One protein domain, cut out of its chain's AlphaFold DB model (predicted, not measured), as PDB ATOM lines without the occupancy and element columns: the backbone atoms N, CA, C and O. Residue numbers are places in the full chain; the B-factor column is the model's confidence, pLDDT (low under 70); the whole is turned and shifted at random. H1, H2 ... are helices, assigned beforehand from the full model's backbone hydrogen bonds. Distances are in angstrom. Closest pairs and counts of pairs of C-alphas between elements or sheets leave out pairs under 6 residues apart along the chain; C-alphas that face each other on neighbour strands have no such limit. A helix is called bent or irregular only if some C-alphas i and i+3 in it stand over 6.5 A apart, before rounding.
ATOM      1  N   THR A 120     269.665 -26.945   7.331       52.97
ATOM      2  CA  THR A 120     270.381 -26.168   8.338       52.97
ATOM      3  C   THR A 120     270.356 -26.948   9.651       52.97
ATOM      4  O   THR A 120     269.456 -26.824  10.477       52.97
ATOM      5  N   PHE A 121     271.342 -27.828   9.828       66.44
ATOM      6  CA  PHE A 121     271.517 -28.573  11.072       66.44
ATOM      7  C   PHE A 121     271.847 -27.625  12.235       66.44
ATOM      8  O   PHE A 121     272.644 -26.695  12.069       66.44
ATOM      9  N   SER A 122     271.249 -27.894  13.405       69.81
ATOM     10  CA  SER A 122     271.563 -27.239  14.683       69.81
ATOM     11  C   SER A 122     273.084 -27.220  14.917       69.81
ATOM     12  O   SER A 122     273.738 -28.223  14.600       69.81
ATOM     13  N   PRO A 123     273.667 -26.127  15.455       77.31
ATOM     14  CA  PRO A 123     275.112 -26.020  15.690       77.31
ATOM     15  C   PRO A 123     275.670 -27.189  16.516       77.31
ATOM     16  O   PRO A 123     276.798 -27.613  16.282       77.31
ATOM     17  N   GLU A 124     274.850 -27.788  17.383       78.94
ATOM     18  CA  GLU A 124     275.197 -28.970  18.178       78.94
ATOM     19  C   GLU A 124     275.598 -30.178  17.314       78.94
ATOM     20  O   GLU A 124     276.588 -30.855  17.581       78.94
ATOM     21  N   ILE A 125     274.852 -30.432  16.232       78.88
ATOM     22  CA  ILE A 125     275.077 -31.581  15.344       78.88
ATOM     23  C   ILE A 125     276.332 -31.352  14.503       78.88
ATOM     24  O   ILE A 125     277.115 -32.278  14.304       78.88
ATOM     25  N   LYS A 126     276.560 -30.111  14.051       83.12
ATOM     26  CA  LYS A 126     277.777 -29.744  13.314       83.12
ATOM     27  C   LYS A 126     279.018 -29.930  14.187       83.12
ATOM     28  O   LYS A 126     279.930 -30.631  13.777       83.12
ATOM     29  N   ASN A 127     278.976 -29.462  15.435       84.81
ATOM     30  CA  ASN A 127     280.070 -29.637  16.394       84.81
ATOM     31  C   ASN A 127     280.386 -31.116  16.682       84.81
ATOM     32  O   ASN A 127     281.555 -31.482  16.839       84.81
ATOM     33  N   GLN A 128     279.365 -31.980  16.740       90.00
ATOM     34  CA  GLN A 128     279.582 -33.422  16.882       90.00
ATOM     35  C   GLN A 128     280.215 -34.036  15.630       90.00
ATOM     36  O   GLN A 128     281.143 -34.834  15.758       90.00
ATOM     37  N   ILE A 129     279.774 -33.639  14.434       88.69
ATOM     38  CA  ILE A 129     280.363 -34.098  13.169       88.69
ATOM     39  C   ILE A 129     281.819 -33.628  13.047       88.69
ATOM     40  O   ILE A 129     282.689 -34.447  12.768       88.69
ATOM     41  N   ASP A 130     282.111 -32.359  13.335       88.81
ATOM     42  CA  ASP A 130     283.472 -31.806  13.313       88.81
ATOM     43  C   ASP A 130     284.391 -32.506  14.322       88.81
ATOM     44  O   ASP A 130     285.557 -32.782  14.036       88.81
ATOM     45  N   SER A 131     283.861 -32.870  15.495       90.75
ATOM     46  CA  SER A 131     284.606 -33.657  16.481       90.75
ATOM     47  C   SER A 131     284.940 -35.060  15.967       90.75
ATOM     48  O   SER A 131     286.040 -35.547  16.220       90.75
ATOM     49  N   ILE A 132     284.025 -35.704  15.234       91.00
ATOM     50  CA  ILE A 132     284.235 -37.032  14.636       91.00
ATOM     51  C   ILE A 132     285.219 -36.964  13.462       91.00
ATOM     52  O   ILE A 132     286.111 -37.798  13.359       91.00
ATOM     53  N   LEU A 133     285.108 -35.962  12.590       91.94
ATOM     54  CA  LEU A 133     286.059 -35.786  11.489       91.94
ATOM     55  C   LEU A 133     287.477 -35.570  12.031       91.94
ATOM     56  O   LEU A 133     288.413 -36.244  11.616       91.94
ATOM     57  N   LYS A 134     287.612 -34.764  13.089       91.25
ATOM     58  CA  LYS A 134     288.898 -34.529  13.752       91.25
ATOM     59  C   LYS A 134     289.492 -35.778  14.413       91.25
ATOM     60  O   LYS A 134     290.713 -35.863  14.560       91.25
ATOM     61  N   THR A 135     288.675 -36.741  14.852       88.31
ATOM     62  CA  THR A 135     289.196 -38.024  15.356       88.31
ATOM     63  C   THR A 135     289.618 -38.952  14.224       88.31
ATOM     64  O   THR A 135     290.603 -39.668  14.404       88.31
ATOM     65  N   LEU A 136     288.951 -38.907  13.068       86.69
ATOM     66  CA  LEU A 136     289.357 -39.639  11.864       86.69
ATOM     67  C   LEU A 136     290.698 -39.131  11.321       86.69
ATOM     68  O   LEU A 136     291.612 -39.938  11.193       86.69
ATOM     69  N   ASP A 137     290.883 -37.815  11.172       91.12
ATOM     70  CA  ASP A 137     292.182 -37.216  10.804       91.12
ATOM     71  C   ASP A 137     293.302 -37.630  11.773       91.12
ATOM     72  O   ASP A 137     294.451 -37.875  11.401       91.12
ATOM     73  N   LYS A 138     292.974 -37.736  13.067       89.88
ATOM     74  CA  LYS A 138     293.934 -38.159  14.089       89.88
ATOM     75  C   LYS A 138     294.276 -39.644  13.977       89.88
ATOM     76  O   LYS A 138     295.424 -40.006  14.221       89.88
ATOM     77  N   MET A 139     293.312 -40.489  13.615       83.62
ATOM     78  CA  MET A 139     293.547 -41.904  13.322       83.62
ATOM     79  C   MET A 139     294.386 -42.069  12.053       83.62
ATOM     80  O   MET A 139     295.369 -42.801  12.092       83.62
ATOM     81  N   GLU A 140     294.098 -41.325  10.985       84.56
ATOM     82  CA  GLU A 140     294.898 -41.310   9.751       84.56
ATOM     83  C   GLU A 140     296.331 -40.816   9.998       84.56
ATOM     84  O   GLU A 140     297.293 -41.394   9.491       84.56
ATOM     85  N   GLY A 141     296.512 -39.816  10.864       81.25
ATOM     86  CA  GLY A 141     297.835 -39.359  11.293       81.25
ATOM     87  C   GLY A 141     298.599 -40.385  12.141       81.25
ATOM     88  O   GLY A 141     299.830 -40.431  12.097       81.25
ATOM     89  N   ILE A 142     297.900 -41.227  12.910       80.56
ATOM     90  CA  ILE A 142     298.511 -42.360  13.623       80.56
ATOM     91  C   ILE A 142     298.888 -43.461  12.628       80.56
ATOM     92  O   ILE A 142     300.002 -43.967  12.709       80.56
ATOM     93  N   VAL A 143     298.021 -43.778  11.663       78.50
ATOM     94  CA  VAL A 143     298.307 -44.737  10.581       78.50
ATOM     95  C   VAL A 143     299.532 -44.292   9.779       78.50
ATOM     96  O   VAL A 143     300.478 -45.061   9.655       78.50
ATOM     97  N   SER A 144     299.607 -43.018   9.392       78.06
ATOM     98  CA  SER A 144     300.768 -42.445   8.691       78.06
ATOM     99  C   SER A 144     302.058 -42.517   9.524       78.06
ATOM    100  O   SER A 144     303.159 -42.678   8.999       78.06
ATOM    101  N   LYS A 145     301.962 -42.399  10.857       76.81
ATOM    102  CA  LYS A 145     303.112 -42.590  11.761       76.81
ATOM    103  C   LYS A 145     303.513 -44.059  11.891       76.81
ATOM    104  O   LYS A 145     304.700 -44.337  12.023       76.81
ATOM    105  N   LEU A 146     302.553 -44.980  11.848       66.06
ATOM    106  CA  LEU A 146     302.804 -46.420  11.867       66.06
ATOM    107  C   LEU A 146     303.439 -46.898  10.552       66.06
ATOM    108  O   LEU A 146     304.361 -47.709  10.594       66.06
ATOM    109  N   GLU A 147     303.032 -46.332   9.414       65.81
ATOM    110  CA  GLU A 147     303.634 -46.588   8.097       65.81
ATOM    111  C   GLU A 147     305.098 -46.120   8.036       65.81
ATOM    112  O   GLU A 147     305.967 -46.848   7.559       65.81
ATOM    113  N   ASN A 148     305.410 -44.961   8.627       65.88
ATOM    114  CA  ASN A 148     306.785 -44.450   8.728       65.88
ATOM    115  C   ASN A 148     307.660 -45.200   9.752       65.88
ATOM    116  O   ASN A 148     308.885 -45.091   9.705       65.88
ATOM    117  N   CYS A 149     307.061 -45.981  10.656       55.84
ATOM    118  CA  CYS A 149     307.774 -46.861  11.590       55.84
ATOM    119  C   CYS A 149     308.192 -48.206  10.965       55.84
ATOM    120  O   CYS A 149     308.700 -49.070  11.676       55.84
ATOM    121  N   GLY A 150     308.007 -48.404   9.654       56.34
ATOM    122  CA  GLY A 150     308.530 -49.582   8.958       56.34
ATOM    123  C   GLY A 150     307.830 -50.891   9.329       56.34
ATOM    124  O   GLY A 150     308.415 -51.961   9.174       56.34
ATOM    125  N   ILE A 151     306.570 -50.838   9.772       55.19
ATOM    126  CA  ILE A 151     305.712 -52.028   9.861       55.19
ATOM    127  C   ILE A 151     305.147 -52.293   8.459       55.19
ATOM    128  O   ILE A 151     303.948 -52.219   8.209       55.19
ATOM    129  N   SER A 152     306.026 -52.571   7.495       53.38
ATOM    130  CA  SER A 152     305.617 -53.133   6.212       53.38
ATOM    131  C   SER A 152     305.381 -54.627   6.405       53.38
ATOM    132  O   SER A 152     306.258 -55.436   6.112       53.38
ATOM    133  N   SER A 153     304.243 -55.005   6.981       49.50
ATOM    134  CA  SER A 153     303.639 -56.332   6.796       49.50
ATOM    135  C   SER A 153     302.327 -56.436   7.569       49.50
ATOM    136  O   SER A 153     302.253 -56.936   8.686       49.50
ATOM    137  N   SER A 154     301.241 -56.089   6.901       48.88
ATOM    138  CA  SER A 154     300.245 -57.132   6.719       48.88
ATOM    139  C   SER A 154     299.936 -57.175   5.237       48.88
ATOM    140  O   SER A 154     299.149 -56.380   4.724       48.88
ATOM    141  N   GLU A 155     300.582 -58.117   4.547       58.16
ATOM    142  CA  GLU A 155     299.924 -58.795   3.436       58.16
ATOM    143  C   GLU A 155     298.447 -58.996   3.816       58.16
ATOM    144  O   GLU A 155     298.173 -59.301   4.988       58.16
ATOM    145  N   PRO A 156     297.488 -58.796   2.891       59.28
ATOM    146  CA  PRO A 156     296.102 -59.119   3.191       59.28
ATOM    147  C   PRO A 156     296.104 -60.528   3.768       59.28
ATOM    148  O   PRO A 156     296.745 -61.410   3.194       59.28
ATOM    149  N   ILE A 157     295.491 -60.716   4.938       59.41
ATOM    150  CA  ILE A 157     295.330 -62.037   5.540       59.41
ATOM    151  C   ILE A 157     294.646 -62.865   4.457       59.41
ATOM    152  O   ILE A 157     293.446 -62.697   4.234       59.41
ATOM    153  N   LYS A 158     295.425 -63.675   3.727       57.84
ATOM    154  CA  LYS A 158     294.942 -64.528   2.644       57.84
ATOM    155  C   LYS A 158     294.160 -65.625   3.322       57.84
ATOM    156  O   LYS A 158     294.671 -66.697   3.639       57.84
ATOM    157  N   ASN A 159     292.929 -65.298   3.674       72.75
ATOM    158  CA  ASN A 159     291.989 -66.276   4.131       72.75
ATOM    159  C   ASN A 159     291.547 -66.995   2.868       72.75
ATOM    160  O   ASN A 159     290.587 -66.599   2.217       72.75
ATOM    161  N   GLU A 160     292.299 -68.033   2.514       76.94
ATOM    162  CA  GLU A 160     292.104 -68.817   1.300       76.94
ATOM    163  C   GLU A 160     290.652 -69.305   1.175       76.94
ATOM    164  O   GLU A 160     290.123 -69.456   0.077       76.94
ATOM    165  N   GLN A 161     289.947 -69.483   2.298       73.00
ATOM    166  CA  GLN A 161     288.519 -69.791   2.278       73.00
ATOM    167  C   GLN A 161     287.655 -68.620   1.798       73.00
ATOM    168  O   GLN A 161     286.705 -68.840   1.051       73.00
ATOM    169  N   VAL A 162     287.972 -67.389   2.196       81.56
ATOM    170  CA  VAL A 162     287.262 -66.176   1.767       81.56
ATOM    171  C   VAL A 162     287.535 -65.893   0.291       81.56
ATOM    172  O   VAL A 162     286.585 -65.642  -0.449       81.56
ATOM    173  N   ASP A 163     288.781 -66.046  -0.162       83.38
ATOM    174  CA  ASP A 163     289.152 -65.869  -1.572       83.38
ATOM    175  C   ASP A 163     288.454 -66.908  -2.469       83.38
ATOM    176  O   ASP A 163     287.881 -66.574  -3.510       83.38
ATOM    177  N   ASN A 164     288.385 -68.167  -2.020       83.81
ATOM    178  CA  ASN A 164     287.656 -69.228  -2.718       83.81
ATOM    179  C   ASN A 164     286.139 -68.982  -2.766       83.81
ATOM    180  O   ASN A 164     285.482 -69.302  -3.760       83.81
ATOM    181  N   VAL A 165     285.552 -68.433  -1.700       89.81
ATOM    182  CA  VAL A 165     284.127 -68.065  -1.685       89.81
ATOM    183  C   VAL A 165     283.864 -66.904  -2.641       89.81
ATOM    184  O   VAL A 165     282.885 -66.961  -3.386       89.81
ATOM    185  N   PHE A 166     284.745 -65.902  -2.674       93.00
ATOM    186  CA  PHE A 166     284.618 -64.750  -3.563       93.00
ATOM    187  C   PHE A 166     284.706 -65.161  -5.038       93.00
ATOM    188  O   PHE A 166     283.798 -64.854  -5.809       93.00
ATOM    189  N   ALA A 167     285.692 -65.986  -5.405       88.38
ATOM    190  CA  ALA A 167     285.834 -66.514  -6.764       88.38
ATOM    191  C   ALA A 167     284.607 -67.333  -7.217       88.38
ATOM    192  O   ALA A 167     284.158 -67.246  -8.364       88.38
ATOM    193  N   ARG A 168     284.005 -68.117  -6.309       90.38
ATOM    194  CA  ARG A 168     282.757 -68.846  -6.595       90.38
ATOM    195  C   ARG A 168     281.576 -67.901  -6.789       90.38
ATOM    196  O   ARG A 168     280.720 -68.185  -7.627       90.38
ATOM    197  N   LEU A 169     281.517 -66.812  -6.026       92.12
ATOM    198  CA  LEU A 169     280.475 -65.800  -6.146       92.12
ATOM    199  C   LEU A 169     280.582 -65.064  -7.488       92.12
ATOM    200  O   LEU A 169     279.588 -64.975  -8.203       92.12
ATOM    201  N   GLU A 170     281.783 -64.632  -7.877       94.12
ATOM    202  CA  GLU A 170     282.038 -63.982  -9.170       94.12
ATOM    203  C   GLU A 170     281.676 -64.887 -10.353       94.12
ATOM    204  O   GLU A 170     281.033 -64.449 -11.308       94.12
ATOM    205  N   ALA A 171     281.989 -66.183 -10.271       90.00
ATOM    206  CA  ALA A 171     281.600 -67.147 -11.298       90.00
ATOM    207  C   ALA A 171     280.073 -67.318 -11.417       90.00
ATOM    208  O   ALA A 171     279.561 -67.607 -12.502       90.00
ATOM    209  N   VAL A 172     279.331 -67.162 -10.315       92.00
ATOM    210  CA  VAL A 172     277.862 -67.164 -10.326       92.00
ATOM    211  C   VAL A 172     277.328 -65.856 -10.906       92.00
ATOM    212  O   VAL A 172     276.438 -65.906 -11.751       92.00
ATOM    213  N   ILE A 173     277.896 -64.712 -10.519       92.38
ATOM    214  CA  ILE A 173     277.518 -63.388 -11.035       92.38
ATOM    215  C   ILE A 173     277.721 -63.333 -12.556       92.38
ATOM    216  O   ILE A 173     276.781 -63.030 -13.284       92.38
ATOM    217  N   SER A 174     278.874 -63.777 -13.066       91.56
ATOM    218  CA  SER A 174     279.144 -63.809 -14.513       91.56
ATOM    219  C   SER A 174     278.189 -64.731 -15.291       91.56
ATOM    220  O   SER A 174     277.868 -64.476 -16.453       91.56
ATOM    221  N   LYS A 175     277.688 -65.806 -14.665       88.31
ATOM    222  CA  LYS A 175     276.662 -66.682 -15.262       88.31
ATOM    223  C   LYS A 175     275.268 -66.055 -15.267       88.31
ATOM    224  O   LYS A 175     274.446 -66.455 -16.088       88.31
ATOM    225  N   LEU A 176     274.996 -65.129 -14.351       83.38
ATOM    226  CA  LEU A 176     273.740 -64.388 -14.292       83.38
ATOM    227  C   LEU A 176     273.728 -63.217 -15.278       83.38
ATOM    228  O   LEU A 176     272.682 -62.948 -15.849       83.38
ATOM    229  N   GLU A 177     274.870 -62.573 -15.530       89.12
ATOM    230  CA  GLU A 177     274.979 -61.453 -16.482       89.12
ATOM    231  C   GLU A 177     274.951 -61.884 -17.958       89.12
ATOM    232  O   GLU A 177     274.633 -61.084 -18.833       89.12
ATOM    233  N   LYS A 178     275.266 -63.151 -18.261       79.31
ATOM    234  CA  LYS A 178     275.233 -63.714 -19.627       79.31
ATOM    235  C   LYS A 178     273.882 -64.337 -20.011       79.31
ATOM    236  O   LYS A 178     273.822 -65.088 -20.985       79.31
ATOM    237  N   LYS A 179     272.826 -64.085 -19.238       59.62
ATOM    238  CA  LYS A 179     271.497 -64.681 -19.401       59.62
ATOM    239  C   LYS A 179     270.431 -63.601 -19.505       59.62
ATOM    240  O   LYS A 179     269.481 -63.828 -20.284       59.62
TER     241      LYS A 179
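This is residues 120 to 179 of the 179 residues of the protein "LIM zinc finger domain containing protein" of Entamoeba histolytica KU27 (UniProt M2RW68). Two helices that do not meet form the arms of a wide, open V, H1 the longer arm and H2 the shorter, with the stretched link of residues 149 to 159 as its base. The space between the arms is empty. The printed part has 60 residues with two named helices, H1 then H2, and no named strand; the class is all helix. It is extended, with a radius of gyration of the C-alphas of 20.9 A, and flat, spanning 52 by 42 by 16 A.

H1, residues 123 to 148, and H2, residues 160 to 177, are apart. Residues 120 to 179 stand free. In both helices every O i to N i+4 pair is within hydrogen-bond range.

H1 begins at C-alpha 123 (275.112, -26.020, 15.690) and measures 37.3 A from first to last C-alpha. H2 measures 25.8 A and ends at C-alpha 177 (274.979, -61.453, -16.482). Neither helix is bent.

The C-alphas farthest apart, those of Pro 123 and Lys 179, are 52.3 A apart. The printed part has no cut. H1 to H2 is a long link of 11 residues. The mean pLDDT of the printed part is 78.0; residues 120 to 122, 146 to 158 and 179 are under 70.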